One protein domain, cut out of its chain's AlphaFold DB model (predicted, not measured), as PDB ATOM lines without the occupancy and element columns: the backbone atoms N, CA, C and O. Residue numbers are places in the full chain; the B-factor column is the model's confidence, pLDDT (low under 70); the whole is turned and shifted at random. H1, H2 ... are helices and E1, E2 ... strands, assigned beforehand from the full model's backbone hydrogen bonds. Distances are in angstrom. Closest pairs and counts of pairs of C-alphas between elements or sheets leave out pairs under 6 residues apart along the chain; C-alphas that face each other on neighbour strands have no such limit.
ATOM      1  N   TYR A  20      78.879 138.933 119.476       59.44
ATOM      2  CA  TYR A  20      80.200 138.497 119.945       59.44
ATOM      3  C   TYR A  20      80.811 137.327 119.155       59.44
ATOM      4  O   TYR A  20      81.832 136.773 119.562       59.44
ATOM      5  N   CYS A  21      80.195 136.919 118.044       54.06
ATOM      6  CA  CYS A  21      80.749 135.913 117.140       54.06
ATOM      7  C   CYS A  21      81.281 136.585 115.871       54.06
ATOM      8  O   CYS A  21      80.554 137.313 115.197       54.06
ATOM      9  N   SER A  22      82.550 136.353 115.522       51.66
ATOM     10  CA  SER A  22      83.075 136.826 114.239       51.66
ATOM     11  C   SER A  22      82.582 135.899 113.130       51.66
ATOM     12  O   SER A  22      82.893 134.710 113.129       51.66
ATOM     13  N   PHE A  23      81.794 136.444 112.205       49.66
ATOM     14  CA  PHE A  23      81.319 135.739 111.017       49.66
ATOM     15  C   PHE A  23      82.036 136.271 109.773       49.66
ATOM     16  O   PHE A  23      82.439 137.431 109.719       49.66
ATOM     17  N   PHE A  24      82.144 135.459 108.725       49.19
ATOM     18  CA  PHE A  24      82.601 135.940 107.420       49.19
ATOM     19  C   PHE A  24      81.445 136.617 106.660       49.19
ATOM     20  O   PHE A  24      80.289 136.188 106.732       49.19
ATOM     21  N   HIS A  25      81.736 137.701 105.936       42.94
ATOM     22  CA  HIS A  25      80.718 138.488 105.235       42.94
ATOM     23  C   HIS A  25      80.199 137.775 103.976       42.94
ATOM     24  O   HIS A  25      80.987 137.328 103.148       42.94
ATOM     25  N   GLN A  26      78.869 137.711 103.818       45.16
ATOM     26  CA  GLN A  26      78.152 137.332 102.581       45.16
ATOM     27  C   GLN A  26      78.593 136.035 101.881       45.16
ATOM     28  O   GLN A  26      78.377 135.864 100.685       45.16
ATOM     29  N   GLY A  27      79.205 135.102 102.604       39.81
ATOM     30  CA  GLY A  27      79.698 133.872 102.003       39.81
ATOM     31  C   GLY A  27      80.800 134.054 100.958       39.81
ATOM     32  O   GLY A  27      81.126 133.097 100.256       39.81
ATOM     33  N   GLN A  28      81.377 135.255 100.856       36.81
ATOM     34  CA  GLN A  28      82.585 135.479 100.084       36.81
ATOM     35  C   GLN A  28      83.763 135.055 100.939       36.81
ATOM     36  O   GLN A  28      84.115 135.688 101.937       36.81
ATOM     37  N   PHE A  29      84.334 133.927 100.544       41.16
ATOM     38  CA  PHE A  29      85.624 133.517 101.030       41.16
ATOM     39  C   PHE A  29      86.711 133.948 100.079       41.16
ATOM     40  O   PHE A  29      86.607 133.826  98.858       41.16
ATOM     41  N   TRP A  30      87.775 134.401 100.703       46.28
ATOM     42  CA  TRP A  30      88.916 135.022 100.091       46.28
ATOM     43  C   TRP A  30      90.072 134.023 100.237       46.28
ATOM     44  O   TRP A  30      90.322 133.524 101.329       46.28
ATOM     45  N   ALA A  31      90.703 133.655  99.122       35.16
ATOM     46  CA  ALA A  31      91.498 132.440  98.896       35.16
ATOM     47  C   ALA A  31      92.730 132.183  99.805       35.16
ATOM     48  O   ALA A  31      93.457 131.223  99.555       35.16
ATOM     49  N   ASN A  32      92.969 132.992 100.841       31.44
ATOM     50  CA  ASN A  32      94.246 133.036 101.560       31.44
ATOM     51  C   ASN A  32      94.220 132.570 103.022       31.44
ATOM     52  O   ASN A  32      95.260 132.602 103.656       31.44
ATOM     53  N   THR A  33      93.112 132.087 103.590       31.50
ATOM     54  CA  THR A  33      93.210 131.411 104.904       31.50
ATOM     55  C   THR A  33      93.482 129.929 104.653       31.50
ATOM     56  O   THR A  33      92.572 129.139 104.385       31.50
ATOM     57  N   HIS A  34      94.767 129.598 104.581       30.03
ATOM     58  CA  HIS A  34      95.269 128.342 104.049       30.03
ATOM     59  C   HIS A  34      94.875 127.126 104.902       30.03
ATOM     60  O   HIS A  34      95.291 126.957 106.037       30.03
ATOM     61  N   SER A  35      94.131 126.207 104.287       24.09
ATOM     62  CA  SER A  35      94.106 124.779 104.647       24.09
ATOM     63  C   SER A  35      94.484 123.927 103.430       24.09
ATOM     64  O   SER A  35      93.977 122.822 103.232       24.09
ATOM     65  N   HIS A  36      95.309 124.472 102.532       24.91
ATOM     66  CA  HIS A  36      95.666 123.816 101.279       24.91
ATOM     67  C   HIS A  36      97.183 123.664 101.176       24.91
ATOM     68  O   HIS A  36      97.890 124.672 101.156       24.91
ATOM     69  N   PRO A  37      97.698 122.436 101.042       23.50
ATOM     70  CA  PRO A  37      98.986 122.235 100.412       23.50
ATOM     71  C   PRO A  37      98.807 122.535  98.925       23.50
ATOM     72  O   PRO A  37      98.136 121.807  98.196       23.50
ATOM     73  N   THR A  38      99.366 123.653  98.485       24.52
ATOM     74  CA  THR A  38      99.534 123.969  97.068       24.52
ATOM     75  C   THR A  38     100.431 122.908  96.426       24.52
ATOM     76  O   THR A  38     101.500 122.605  96.956       24.52
ATOM     77  N   PRO A  39     100.037 122.381  95.258       26.30
ATOM     78  CA  PRO A  39     100.785 122.743  94.055       26.30
ATOM     79  C   PRO A  39      99.843 123.304  92.982       26.30
ATOM     80  O   PRO A  39      98.818 122.715  92.655       26.30
ATOM     81  N   ARG A  40     100.197 124.472  92.438       28.73
ATOM     82  CA  ARG A  40      99.519 125.086  91.288       28.73
ATOM     83  C   ARG A  40      99.757 124.235  90.031       28.73
ATOM     84  O   ARG A  40     100.913 123.993  89.700       28.73
ATOM     85  N   VAL A  51      89.655 139.159  94.827       48.50
ATOM     86  CA  VAL A  51      89.506 138.703  96.191       48.50
ATOM     87  C   VAL A  51      90.167 139.723  97.113       48.50
ATOM     88  O   VAL A  51      91.383 139.882  97.039       48.50
ATOM     89  N   GLU A  52      89.403 140.432  97.950       50.84
ATOM     90  CA  GLU A  52      90.015 141.322  98.943       50.84
ATOM     91  C   GLU A  52      90.706 140.498 100.044       50.84
ATOM     92  O   GLU A  52      90.140 139.513 100.525       50.84
ATOM     93  N   PRO A  53      91.928 140.864 100.465       58.06
ATOM     94  CA  PRO A  53      92.652 140.116 101.483       58.06
ATOM     95  C   PRO A  53      91.991 140.250 102.867       58.06
ATOM     96  O   PRO A  53      91.677 141.342 103.340       58.06
ATOM     97  N   THR A  54      91.816 139.116 103.551       65.12
ATOM     98  CA  THR A  54      91.279 139.045 104.925       65.12
ATOM     99  C   THR A  54      92.233 139.657 105.959       65.12
ATOM    100  O   THR A  54      91.800 140.190 106.984       65.12
ATOM    101  N   TRP A  55      93.533 139.605 105.674       71.62
ATOM    102  CA  TRP A  55      94.617 140.055 106.542       71.62
ATOM    103  C   TRP A  55      95.354 141.230 105.898       71.62
ATOM    104  O   TRP A  55      95.634 141.211 104.702       71.62
ATOM    105  N   ILE A  56      95.678 142.245 106.698       81.75
ATOM    106  CA  ILE A  56      96.599 143.325 106.312       81.75
ATOM    107  C   ILE A  56      98.038 142.811 106.383       81.75
ATOM    108  O   ILE A  56      98.845 143.087 105.501       81.75
ATOM    109  N   SER A  57      98.342 142.035 107.423       81.88
ATOM    110  CA  SER A  57      99.590 141.294 107.566       81.88
ATOM    111  C   SER A  57      99.288 139.904 108.109       81.88
ATOM    112  O   SER A  57      98.495 139.739 109.039       81.88
ATOM    113  N   GLU A  58      99.921 138.897 107.519       71.31
ATOM    114  CA  GLU A  58      99.777 137.507 107.930       71.31
ATOM    115  C   GLU A  58     101.145 136.964 108.335       71.31
ATOM    116  O   GLU A  58     102.116 137.034 107.585       71.31
ATOM    117  N   GLY A  59     101.209 136.460 109.560       69.81
ATOM    118  CA  GLY A  59     102.396 135.867 110.150       69.81
ATOM    119  C   GLY A  59     101.991 134.903 111.264       69.81
ATOM    120  O   GLY A  59     100.862 135.004 111.755       69.81
ATOM    121  N   PRO A  60     102.888 133.993 111.690       63.72
ATOM    122  CA  PRO A  60     102.606 133.020 112.754       63.72
ATOM    123  C   PRO A  60     102.178 133.673 114.078       63.72
ATOM    124  O   PRO A  60     101.469 133.081 114.889       63.72
ATOM    125  N   ARG A  61     102.640 134.905 114.307       76.94
ATOM    126  CA  ARG A  61     102.290 135.796 115.417       76.94
ATOM    127  C   ARG A  61     102.192 137.218 114.871       76.94
ATOM    128  O   ARG A  61     102.642 137.481 113.759       76.94
ATOM    129  N   GLY A  62     101.559 138.107 115.630       82.44
ATOM    130  CA  GLY A  62     101.431 139.507 115.222       82.44
ATOM    131  C   GLY A  62     100.630 139.743 113.935       82.44
ATOM    132  O   GLY A  62     100.792 140.784 113.301       82.44
ATOM    133  N   SER A  63      99.788 138.793 113.508       82.88
ATOM    134  CA  SER A  63      98.946 138.974 112.322       82.88
ATOM    135  C   SER A  63      97.953 140.117 112.555       82.88
ATOM    136  O   SER A  63      97.409 140.256 113.651       82.88
ATOM    137  N   ARG A  64      97.665 140.905 111.517       85.81
ATOM    138  CA  ARG A  64      96.680 141.989 111.566       85.81
ATOM    139  C   ARG A  64      95.498 141.688 110.666       85.81
ATOM    140  O   ARG A  64      95.621 141.674 109.440       85.81
ATOM    141  N   HIS A  65      94.336 141.488 111.268       83.25
ATOM    142  CA  HIS A  65      93.083 141.314 110.545       83.25
ATOM    143  C   HIS A  65      92.655 142.627 109.866       83.25
ATOM    144  O   HIS A  65      92.910 143.707 110.381       83.25
ATOM    145  N   ARG A  66      91.951 142.585 108.728       82.12
ATOM    146  CA  ARG A  66      91.525 143.813 108.012       82.12
ATOM    147  C   ARG A  66      90.585 144.742 108.797       82.12
ATOM    148  O   ARG A  66      90.484 145.937 108.500       82.12
ATOM    149  N   LEU A  67      89.866 144.181 109.772       83.62
ATOM    150  CA  LEU A  67      88.998 144.929 110.693       83.62
ATOM    151  C   LEU A  67      89.768 145.470 111.909       83.62
ATOM    152  O   LEU A  67      89.201 146.156 112.749       83.62
ATOM    153  N   ASP A  68      91.062 145.185 112.018       89.81
ATOM    154  CA  ASP A  68      91.913 145.735 113.061       89.81
ATOM    155  C   ASP A  68      92.304 147.175 112.709       89.81
ATOM    156  O   ASP A  68      93.280 147.431 111.997       89.81
ATOM    157  N   LYS A  69      91.501 148.124 113.199       92.81
ATOM    158  CA  LYS A  69      91.692 149.568 112.993       92.81
ATOM    159  C   LYS A  69      92.630 150.224 114.006       92.81
ATOM    160  O   LYS A  69      92.766 151.445 113.984       92.81
ATOM    161  N   ALA A  70      93.259 149.455 114.898       95.75
ATOM    162  CA  ALA A  70      94.125 150.034 115.916       95.75
ATOM    163  C   ALA A  70      95.310 150.764 115.256       95.75
ATOM    164  O   ALA A  70      96.036 150.139 114.475       95.75
ATOM    165  N   PRO A  71      95.563 152.046 115.584       95.94
ATOM    166  CA  PRO A  71      96.652 152.827 114.993       95.94
ATOM    167  C   PRO A  71      98.035 152.464 115.566       95.94
ATOM    168  O   PRO A  71      99.007 153.184 115.364       95.94
ATOM    169  N   PHE A  72      98.127 151.367 116.314       96.44
ATOM    170  CA  PHE A  72      99.320 150.888 116.999       96.44
ATOM    171  C   PHE A  72      99.460 149.372 116.839       96.44
ATOM    172  O   PHE A  72      98.510 148.690 116.447       96.44
ATOM    173  N   SER A  73     100.642 148.842 117.158       95.31
ATOM    174  CA  SER A  73     100.907 147.407 117.274       95.31
ATOM    175  C   SER A  73     101.220 147.061 118.727       95.31
ATOM    176  O   SER A  73     102.001 147.754 119.373       95.31
ATOM    177  N   LEU A  74     100.603 145.992 119.216       94.75
ATOM    178  CA  LEU A  74     100.917 145.297 120.464       94.75
ATOM    179  C   LEU A  74     101.829 144.093 120.208       94.75
ATOM    180  O   LEU A  74     102.176 143.373 121.130       94.75
ATOM    181  N   TRP A  75     102.200 143.844 118.953       92.25
ATOM    182  CA  TRP A  75     103.256 142.910 118.586       92.25
ATOM    183  C   TRP A  75     104.517 143.693 118.228       92.25
ATOM    184  O   TRP A  75     104.447 144.634 117.430       92.25
ATOM    185  N   SER A  76     105.653 143.298 118.801       90.25
ATOM    186  CA  SER A  76     106.966 143.835 118.454       90.25
ATOM    187  C   SER A  76     107.771 142.798 117.683       90.25
ATOM    188  O   SER A  76     108.148 141.765 118.236       90.25
ATOM    189  N   ASP A  77     108.080 143.092 116.419       85.31
ATOM    190  CA  ASP A  77     108.934 142.231 115.595       85.31
ATOM    191  C   ASP A  77     110.373 142.165 116.134       85.31
ATOM    192  O   ASP A  77     110.999 141.105 116.081       85.31
ATOM    193  N   GLU A  78     110.876 143.262 116.717       86.31
ATOM    194  CA  GLU A  78     112.252 143.370 117.229       86.31
ATOM    195  C   GLU A  78     112.540 142.354 118.338       86.31
ATOM    196  O   GLU A  78     113.562 141.666 118.308       86.31
ATOM    197  N   VAL A  79     111.625 142.233 119.304       84.81
ATOM    198  CA  VAL A  79     111.748 141.268 120.411       84.81
ATOM    199  C   VAL A  79     110.961 139.981 120.164       84.81
ATOM    200  O   VAL A  79     111.139 139.009 120.894       84.81
ATOM    201  N   SER A  80     110.148 139.944 119.102       84.62
ATOM    202  CA  SER A  80     109.246 138.838 118.766       84.62
ATOM    203  C   SER A  80     108.302 138.484 119.923       84.62
ATOM    204  O   SER A  80     108.157 137.309 120.260       84.62
ATOM    205  N   ASP A  81     107.695 139.501 120.541       88.00
ATOM    206  CA  ASP A  81     106.849 139.376 121.735       88.00
ATOM    207  C   ASP A  81     105.635 140.319 121.675       88.00
ATOM    208  O   ASP A  81     105.630 141.328 120.958       88.00
ATOM    209  N   TYR A  82     104.604 139.984 122.447       89.25
ATOM    210  CA  TYR A  82     103.453 140.836 122.678       89.25
ATOM    211  C   TYR A  82     103.714 141.803 123.832       89.25
ATOM    212  O   TYR A  82     104.227 141.434 124.885       89.25
ATOM    213  N   THR A  83     103.298 143.050 123.658       91.31
ATOM    214  CA  THR A  83     103.433 144.101 124.659       91.31
ATOM    215  C   THR A  83     102.088 144.416 125.295       91.31
ATOM    216  O   THR A  83     101.047 144.463 124.638       91.31
ATOM    217  N   THR A  84     102.110 144.647 126.607       91.62
ATOM    218  CA  THR A  84     100.945 145.165 127.327       91.62
ATOM    219  C   THR A  84     100.563 146.532 126.752       91.62
ATOM    220  O   THR A  84     101.453 147.373 126.583       91.62
ATOM    221  N   PRO A  85      99.269 146.794 126.482       94.62
ATOM    222  CA  PRO A  85      98.825 148.106 126.032       94.62
ATOM    223  C   PRO A  85      99.265 149.216 126.991       94.62
ATOM    224  O   PRO A  85      99.103 149.100 128.207       94.62
ATOM    225  N   THR A  86      99.784 150.317 126.450       96.19
ATOM    226  CA  THR A  86     100.032 151.535 127.235       96.19
ATOM    227  C   THR A  86      98.713 152.181 127.663       96.19
ATOM    228  O   THR A  86      97.659 151.904 127.089       96.19
ATOM    229  N   GLU A  87      98.749 153.114 128.618       95.75
ATOM    230  CA  GLU A  87      97.546 153.844 129.050       95.75
ATOM    231  C   GLU A  87      96.820 154.540 127.887       95.75
ATOM    232  O   GLU A  87      95.593 154.507 127.808       95.75
ATOM    233  N   SER A  88      97.561 155.132 126.943       97.38
ATOM    234  CA  SER A  88      96.974 155.793 125.772       97.38
ATOM    235  C   SER A  88      96.354 154.804 124.782       97.38
ATOM    236  O   SER A  88      95.292 155.082 124.226       97.38
ATOM    237  N   GLN A  89      96.974 153.636 124.589       97.50
ATOM    238  CA  GLN A  89      96.437 152.565 123.747       97.50
ATOM    239  C   GLN A  89      95.190 151.936 124.380       97.50
ATOM    240  O   GLN A  89      94.184 151.754 123.698       97.50
ATOM    241  N   ALA A  90      95.221 151.669 125.688       96.25
ATOM    242  CA  ALA A  90      94.070 151.194 126.445       96.25
ATOM    243  C   ALA A  90      92.909 152.193 126.360       96.25
ATOM    244  O   ALA A  90      91.795 151.803 126.017       96.25
ATOM    245  N   LYS A  91      93.176 153.490 126.572       97.38
ATOM    246  CA  LYS A  91      92.180 154.559 126.422       97.38
ATOM    247  C   LYS A  91      91.546 154.563 125.030       97.38
ATOM    248  O   LYS A  91      90.324 154.632 124.926       97.38
ATOM    249  N   TRP A  92      92.347 154.415 123.974       97.75
ATOM    250  CA  TRP A  92      91.823 154.303 122.611       97.75
ATOM    251  C   TRP A  92      90.885 153.098 122.448       97.75
ATOM    252  O   TRP A  92      89.837 153.229 121.819       97.75
ATOM    253  N   ILE A  93      91.218 151.938 123.030       96.25
ATOM    254  CA  ILE A  93      90.362 150.737 122.991       96.25
ATOM    255  C   ILE A  93      89.032 151.007 123.704       96.25
ATOM    256  O   ILE A  93      87.974 150.706 123.147       96.25
ATOM    257  N   PHE A  94      89.086 151.604 124.901       96.81
ATOM    258  CA  PHE A  94      87.903 151.983 125.678       96.81
ATOM    259  C   PHE A  94      86.969 152.894 124.881       96.81
ATOM    260  O   PHE A  94      85.781 152.602 124.770       96.81
ATOM    261  N   GLU A  95      87.508 153.954 124.283       96.31
ATOM    262  CA  GLU A  95      86.729 154.932 123.518       96.31
ATOM    263  C   GLU A  95      86.183 154.343 122.211       96.31
ATOM    264  O   GLU A  95      85.016 154.543 121.880       96.31
ATOM    265  N   THR A  96      86.998 153.577 121.481       95.44
ATOM    266  CA  THR A  96      86.640 153.053 120.152       95.44
ATOM    267  C   THR A  96      85.549 151.995 120.224       95.44
ATOM    268  O   THR A  96      84.620 152.006 119.420       95.44
ATOM    269  N   TYR A  97      85.645 151.084 121.192       91.88
ATOM    270  CA  TYR A  97      84.706 149.973 121.335       91.88
ATOM    271  C   TYR A  97      83.655 150.214 122.415       91.88
ATOM    272  O   TYR A  97      82.899 149.295 122.715       91.88
ATOM    273  N   ASN A  98      83.599 151.408 123.017       93.88
ATOM    274  CA  ASN A  98      82.759 151.691 124.186       93.88
ATOM    275  C   ASN A  98      82.901 150.593 125.259       93.88
ATOM    276  O   ASN A  98      81.915 150.024 125.736       93.88
ATOM    277  N   ALA A  99      84.146 150.204 125.542       94.38
ATOM    278  CA  ALA A  99      84.420 149.099 126.447       94.38
ATOM    279  C   ALA A  99      84.134 149.512 127.896       94.38
ATOM    280  O   ALA A  99      84.373 150.650 128.290       94.38
ATOM    281  N   THR A 100      83.655 148.579 128.711       94.75
ATOM    282  CA  THR A 100      83.552 148.753 130.169       94.75
ATOM    283  C   THR A 100      84.777 148.193 130.880       94.75
ATOM    284  O   THR A 100      85.117 148.629 131.978       94.75
ATOM    285  N   ARG A 101      85.474 147.247 130.241       92.25
ATOM    286  CA  ARG A 101      86.684 146.612 130.761       92.25
ATOM    287  C   ARG A 101      87.573 146.123 129.623       92.25
ATOM    288  O   ARG A 101      87.077 145.609 128.621       92.25
ATOM    289  N   VAL A 102      88.883 146.260 129.806       92.44
ATOM    290  CA  VAL A 102      89.912 145.738 128.903       92.44
ATOM    291  C   VAL A 102      90.911 144.955 129.747       92.44
ATOM    292  O   VAL A 102      91.613 145.547 130.563       92.44
ATOM    293  N   ASP A 103      90.957 143.636 129.575       89.19
ATOM    294  CA  ASP A 103      91.917 142.767 130.255       89.19
ATOM    295  C   ASP A 103      93.010 142.320 129.284       89.19
ATOM    296  O   ASP A 103      92.743 141.903 128.154       89.19
ATOM    297  N   TRP A 104      94.253 142.374 129.753       89.50
ATOM    298  CA  TRP A 104      95.405 141.841 129.040       89.50
ATOM    299  C   TRP A 104      95.772 140.473 129.614       89.50
ATOM    300  O   TRP A 104      96.283 140.375 130.728       89.50
ATOM    301  N   ILE A 105      95.480 139.420 128.855       80.75
ATOM    302  CA  ILE A 105      95.745 138.022 129.206       80.75
ATOM    303  C   ILE A 105      96.585 137.439 128.078       80.75
ATOM    304  O   ILE A 105      96.058 136.789 127.182       80.75
ATOM    305  N   VAL A 106      97.882 137.739 128.095       79.38
ATOM    306  CA  VAL A 106      98.859 137.417 127.041       79.38
ATOM    307  C   VAL A 106      98.633 136.016 126.429       79.38
ATOM    308  O   VAL A 106      98.554 135.042 127.176       79.38
ATOM    309  N   PRO A 107      98.534 135.878 125.088       76.69
ATOM    310  CA  PRO A 107      98.602 136.931 124.062       76.69
ATOM    311  C   PRO A 107      97.264 137.652 123.805       76.69
ATOM    312  O   PRO A 107      97.142 138.415 122.853       76.69
ATOM    313  N   PHE A 108      96.221 137.362 124.568       81.38
ATOM    314  CA  PHE A 108      94.867 137.832 124.314       81.38
ATOM    315  C   PHE A 108      94.593 139.206 124.918       81.38
ATOM    316  O   PHE A 108      94.912 139.497 126.070       81.38
ATOM    317  N   LEU A 109      93.877 140.014 124.147       86.88
ATOM    318  CA  LEU A 109      93.150 141.165 124.652       86.88
ATOM    319  C   LEU A 109      91.680 140.778 124.820       86.88
ATOM    320  O   LEU A 109      91.034 140.379 123.851       86.88
ATOM    321  N   VAL A 110      91.136 140.896 126.027       86.88
ATOM    322  CA  VAL A 110      89.710 140.668 126.286       86.88
ATOM    323  C   VAL A 110      89.023 142.015 126.456       86.88
ATOM    324  O   VAL A 110      89.380 142.794 127.335       86.88
ATOM    325  N   VAL A 111      88.042 142.298 125.605       89.31
ATOM    326  CA  VAL A 111      87.304 143.564 125.590       89.31
ATOM    327  C   VAL A 111      85.861 143.293 125.997       89.31
ATOM    328  O   VAL A 111      85.098 142.682 125.249       89.31
ATOM    329  N   THR A 112      85.481 143.757 127.188       90.62
ATOM    330  CA  THR A 112      84.086 143.732 127.645       90.62
ATOM    331  C   THR A 112      83.368 144.952 127.087       90.62
ATOM    332  O   THR A 112      83.764 146.082 127.367       90.62
ATOM    333  N   THR A 113      82.337 144.744 126.274       88.69
ATOM    334  CA  THR A 113      81.603 145.823 125.598       88.69
ATOM    335  C   THR A 113      80.201 145.369 125.206       88.69
ATOM    336  O   THR A 113      79.981 144.189 124.973       88.69
ATOM    337  N   SER A 114      79.253 146.299 125.081       84.25
ATOM    338  CA  SER A 114      77.959 146.059 124.421       84.25
ATOM    339  C   SER A 114      78.018 146.209 122.893       84.25
ATOM    340  O   SER A 114      77.055 145.878 122.204       84.25
ATOM    341  N   SER A 115      79.123 146.744 122.368       83.00
ATOM    342  CA  SER A 115      79.302 147.165 120.973       83.00
ATOM    343  C   SER A 115      80.591 146.572 120.373       83.00
ATOM    344  O   SER A 115      81.535 147.296 120.062       83.00
ATOM    345  N   PRO A 116      80.661 145.241 120.200       79.94
ATOM    346  CA  PRO A 116      81.864 144.528 119.736       79.94
ATOM    347  C   PRO A 116      82.220 144.742 118.251       79.94
ATOM    348  O   PRO A 116      83.316 144.392 117.815       79.94
ATOM    349  N   SER A 117      81.311 145.318 117.460       81.19
ATOM    350  CA  SER A 117      81.528 145.695 116.060       81.19
ATOM    351  C   SER A 117      81.514 147.212 115.928       81.19
ATOM    352  O   SER A 117      80.601 147.866 116.429       81.19
ATOM    353  N   LEU A 118      82.455 147.761 115.162       80.94
ATOM    354  CA  LEU A 118      82.420 149.167 114.768       80.94
ATOM    355  C   LEU A 118      81.407 149.390 113.629       80.94
ATOM    356  O   LEU A 118      81.069 148.435 112.917       80.94
ATOM    357  N   PRO A 119      80.905 150.625 113.430       80.69
ATOM    358  CA  PRO A 119      79.951 150.925 112.360       80.69
ATOM    359  C   PRO A 119      80.468 150.566 110.959       80.69
ATOM    360  O   PRO A 119      79.731 150.016 110.143       80.69
ATOM    361  N   ASP A 120      81.748 150.824 110.693       78.44
ATOM    362  CA  ASP A 120      82.418 150.526 109.423       78.44
ATOM    363  C   ASP A 120      82.693 149.028 109.222       78.44
ATOM    364  O   ASP A 120      82.925 148.585 108.098       78.44
ATOM    365  N   HIS A 121      82.615 148.220 110.283       74.19
ATOM    366  CA  HIS A 121      82.725 146.768 110.170       74.19
ATOM    367  C   HIS A 121      81.451 146.119 109.613       74.19
ATOM    368  O   HIS A 121      81.480 144.937 109.271       74.19
ATOM    369  N   GLY A 122      80.327 146.844 109.530       67.69
ATOM    370  CA  GLY A 122      79.078 146.310 108.982       67.69
ATOM    371  C   GLY A 122      78.507 145.131 109.782       67.69
ATOM    372  O   GLY A 122      77.933 144.212 109.196       67.69
ATOM    373  N   GLY A 123      78.696 145.134 111.107       63.03
ATOM    374  CA  GLY A 123      78.254 144.067 112.013       63.03
ATOM    375  C   GLY A 123      79.253 142.917 112.186       63.03
ATOM    376  O   GLY A 123      78.903 141.893 112.765       63.03
ATOM    377  N   LEU A 124      80.480 143.058 111.675       67.50
ATOM    378  CA  LEU A 124      81.550 142.075 111.828       67.50
ATOM    379  C   LEU A 124      82.483 142.435 112.990       67.50
ATOM    380  O   LEU A 124      82.721 143.601 113.304       67.50
ATOM    381  N   ILE A 125      83.094 141.420 113.585       73.75
ATOM    382  CA  ILE A 125      84.021 141.594 114.704       73.75
ATOM    383  C   ILE A 125      85.441 141.358 114.222       73.75
ATOM    384  O   ILE A 125      85.702 140.401 113.483       73.75
ATOM    385  N   SER A 126      86.368 142.202 114.666       78.62
ATOM    386  CA  SER A 126      87.778 141.977 114.382       78.62
ATOM    387  C   SER A 126      88.318 140.752 115.123       78.62
ATOM    388  O   SER A 126      88.021 140.552 116.295       78.62
ATOM    389  N   LEU A 127      89.140 139.947 114.441       75.69
ATOM    390  CA  LEU A 127      89.865 138.824 115.049       75.69
ATOM    391  C   LEU A 127      91.128 139.274 115.793       75.69
ATOM    392  O   LEU A 127      91.651 138.538 116.634       75.69
ATOM    393  N   THR A 128      91.621 140.475 115.478       84.19
ATOM    394  CA  THR A 128      92.784 141.079 116.133       84.19
ATOM    395  C   THR A 128      92.550 142.552 116.466       84.19
ATOM    396  O   THR A 128      91.745 143.226 115.819       84.19
ATOM    397  N   LEU A 129      93.261 143.056 117.468       90.31
ATOM    398  CA  LEU A 129      93.377 144.470 117.794       90.31
ATOM    399  C   LEU A 129      94.855 144.787 118.023       90.31
ATOM    400  O   LEU A 129      95.496 144.201 118.888       90.31
ATOM    401  N   GLY A 130      95.416 145.697 117.236       93.12
ATOM    402  CA  GLY A 130      96.832 146.033 117.292       93.12
ATOM    403  C   GLY A 130      97.727 144.819 117.070       93.12
ATOM    404  O   GLY A 130      98.673 144.628 117.822       93.12
ATOM    405  N   CYS A 131      97.420 143.968 116.088       91.06
ATOM    406  CA  CYS A 131      98.140 142.709 115.833       91.06
ATOM    407  C   CYS A 131      98.020 141.653 116.952       91.06
ATOM    408  O   CYS A 131      98.642 140.589 116.870       91.06
ATOM    409  N   THR A 132      97.222 141.919 117.991       87.25
ATOM    410  CA  THR A 132      96.978 140.974 119.077       87.25
ATOM    411  C   THR A 132      95.642 140.267 118.903       87.25
ATOM    412  O   THR A 132      94.662 140.904 118.524       87.25
ATOM    413  N   PRO A 133      95.549 138.964 119.176       82.25
ATOM    414  CA  PRO A 133      94.274 138.258 119.258       82.25
ATOM    415  C   PRO A 133      93.293 138.946 120.213       82.25
ATOM    416  O   PRO A 133      93.632 139.168 121.374       82.25
ATOM    417  N   VAL A 134      92.075 139.237 119.755       81.81
ATOM    418  CA  VAL A 134      91.063 139.910 120.586       81.81
ATOM    419  C   VAL A 134      89.840 139.024 120.816       81.81
ATOM    420  O   VAL A 134      89.388 138.314 119.918       81.81
ATOM    421  N   ILE A 135      89.309 139.061 122.038       79.75
ATOM    422  CA  ILE A 135      88.083 138.377 122.451       79.75
ATOM    423  C   ILE A 135      87.109 139.439 122.947       79.75
ATOM    424  O   ILE A 135      87.372 140.107 123.944       79.75
ATOM    425  N   PHE A 136      85.975 139.578 122.271       80.94
ATOM    426  CA  PHE A 136      84.911 140.470 122.716       80.94
ATOM    427  C   PHE A 136      83.882 139.709 123.553       80.94
ATOM    428  O   PHE A 136      83.407 138.643 123.147       80.94
ATOM    429  N   VAL A 137      83.518 140.265 124.706       78.62
ATOM    430  CA  VAL A 137      82.566 139.663 125.650       78.62
ATOM    431  C   VAL A 137      81.545 140.683 126.144       78.62
ATOM    432  O   VAL A 137      81.810 141.885 126.156       78.62
ATOM    433  N   SER A 138      80.371 140.197 126.545       81.56
ATOM    434  CA  SER A 138      79.350 141.012 127.202       81.56
ATOM    435  C   SER A 138      79.694 141.220 128.681       81.56
ATOM    436  O   SER A 138      80.495 140.478 129.256       81.56
ATOM    437  N   GLN A 139      79.045 142.197 129.320       83.88
ATOM    438  CA  GLN A 139      79.145 142.363 130.772       83.88
ATOM    439  C   GLN A 139      78.622 141.123 131.516       83.88
ATOM    440  O   GLN A 139      79.266 140.668 132.451       83.88
ATOM    441  N   GLU A 140      77.528 140.517 131.042       81.38
ATOM    442  CA  GLU A 140      76.958 139.286 131.606       81.38
ATOM    443  C   GLU A 140      77.954 138.115 131.567       81.38
ATOM    444  O   GLU A 140      78.130 137.415 132.562       81.38
ATOM    445  N   THR A 141      78.666 137.938 130.447       75.56
ATOM    446  CA  THR A 141      79.728 136.930 130.328       75.56
ATOM    447  C   THR A 141      80.797 137.154 131.399       75.56
ATOM    448  O   THR A 141      81.184 136.212 132.094       75.56
ATOM    449  N   THR A 142      81.264 138.390 131.569       78.44
ATOM    450  CA  THR A 142      82.265 138.728 132.589       78.44
ATOM    451  C   THR A 142      81.735 138.475 134.006       78.44
ATOM    452  O   THR A 142      82.429 137.859 134.817       78.44
ATOM    453  N   ASP A 143      80.493 138.870 134.287       80.81
ATOM    454  CA  ASP A 143      79.849 138.718 135.598       80.81
ATOM    455  C   ASP A 143      79.574 137.244 135.948       80.81
ATOM    456  O   ASP A 143      79.613 136.865 137.118       80.81
ATOM    457  N   SER A 144      79.387 136.382 134.940       74.50
ATOM    458  CA  SER A 144      79.261 134.925 135.105       74.50
ATOM    459  C   SER A 144      80.575 134.219 135.480       74.50
ATOM    460  O   SER A 144      80.593 133.011 135.712       74.50
ATOM    461  N   GLY A 145      81.685 134.963 135.555       71.81
ATOM    462  CA  GLY A 145      82.991 134.441 135.948       71.81
ATOM    463  C   GLY A 145      83.832 133.905 134.791       71.81
ATOM    464  O   GLY A 145      84.777 133.153 135.040       71.81
ATOM    465  N   PHE A 146      83.531 134.288 133.544       73.31
ATOM    466  CA  PHE A 146      84.348 133.934 132.380       73.31
ATOM    467  C   PHE A 146      85.818 134.331 132.576       73.31
ATOM    468  O   PHE A 146      86.138 135.442 133.005       73.31
ATOM    469  N   ARG A 147      86.724 133.420 132.208       68.44
ATOM    470  CA  ARG A 147      88.170 133.656 132.194       68.44
ATOM    471  C   ARG A 147      88.762 133.123 130.897       68.44
ATOM    472  O   ARG A 147      88.695 131.924 130.638       68.44
ATOM    473  N   ALA A 148      89.354 134.010 130.101       68.31
ATOM    474  CA  ALA A 148      90.156 133.600 128.954       68.31
ATOM    475  C   ALA A 148      91.508 133.035 129.426       68.31
ATOM    476  O   ALA A 148      92.047 133.493 130.431       68.31
ATOM    477  N   GLY A 149      92.048 132.057 128.698       66.62
ATOM    478  CA  GLY A 149      93.342 131.431 128.992       66.62
ATOM    479  C   GLY A 149      93.313 129.905 128.845       66.62
ATOM    480  O   GLY A 149      92.327 129.365 128.341       66.62
TER     481      GLY A 149
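Overview. This is residues 20 to 40 and 51 to 149 of the 515 residues of an uncharacterized protein of Amorphotheca resinae ATCC 22711 (UniProt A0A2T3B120). Long loops with little regular structure join a small, strongly twisted sheet, E2-E3-E4, that has H1 over one face and short H2 over the other; residues 34 to 40 stick out. The printed part has 120 residues, 38 in named elements, in the order E1, H1, E2, E3, E4, H2: class mixed, sheet mixed. It is compact, radius of gyration of the C-alphas 15.1 A, spans 49 by 37 by 26 A.

Arrangement. E1, residues 55 to 57, pairs with no named strand. H1, residues 87 to 97, lies over E2, residues 99 to 105, height over the sheet 9.1 A; their closest C-alphas, Phe 94 and Thr 100, are 7.0 A apart. E2 and E3, residues 108 to 113, form an antiparallel hairpin, with N 103 and O 110 within hydrogen-bond range at 2.9 A. E4, residues 132 to 137, is parallel to E3, with N 111 and O 135 at 2.8 A. H2, residues 139 to 143, is on the opposite face from H1. In both helices every O i to N i+4 pair is within hydrogen-bond range.

Along the chain. E1 begins at C-alpha 55 (94.617, 140.055, 106.542). H1 measures 15.5 A, E2 16.1 A, E3 15.5 A, E4 15.9 A. H2 ends at C-alpha 143 (79.849, 138.718, 135.598).

Size, cuts and confidence. Residues 41 to 50 are cut out, the gap 17.6 A between C-alphas 40 and 51. Links E1 to H1 and E3 to E4 are long. pLDDT is under 70 in 33 residues, among them 20 to 40.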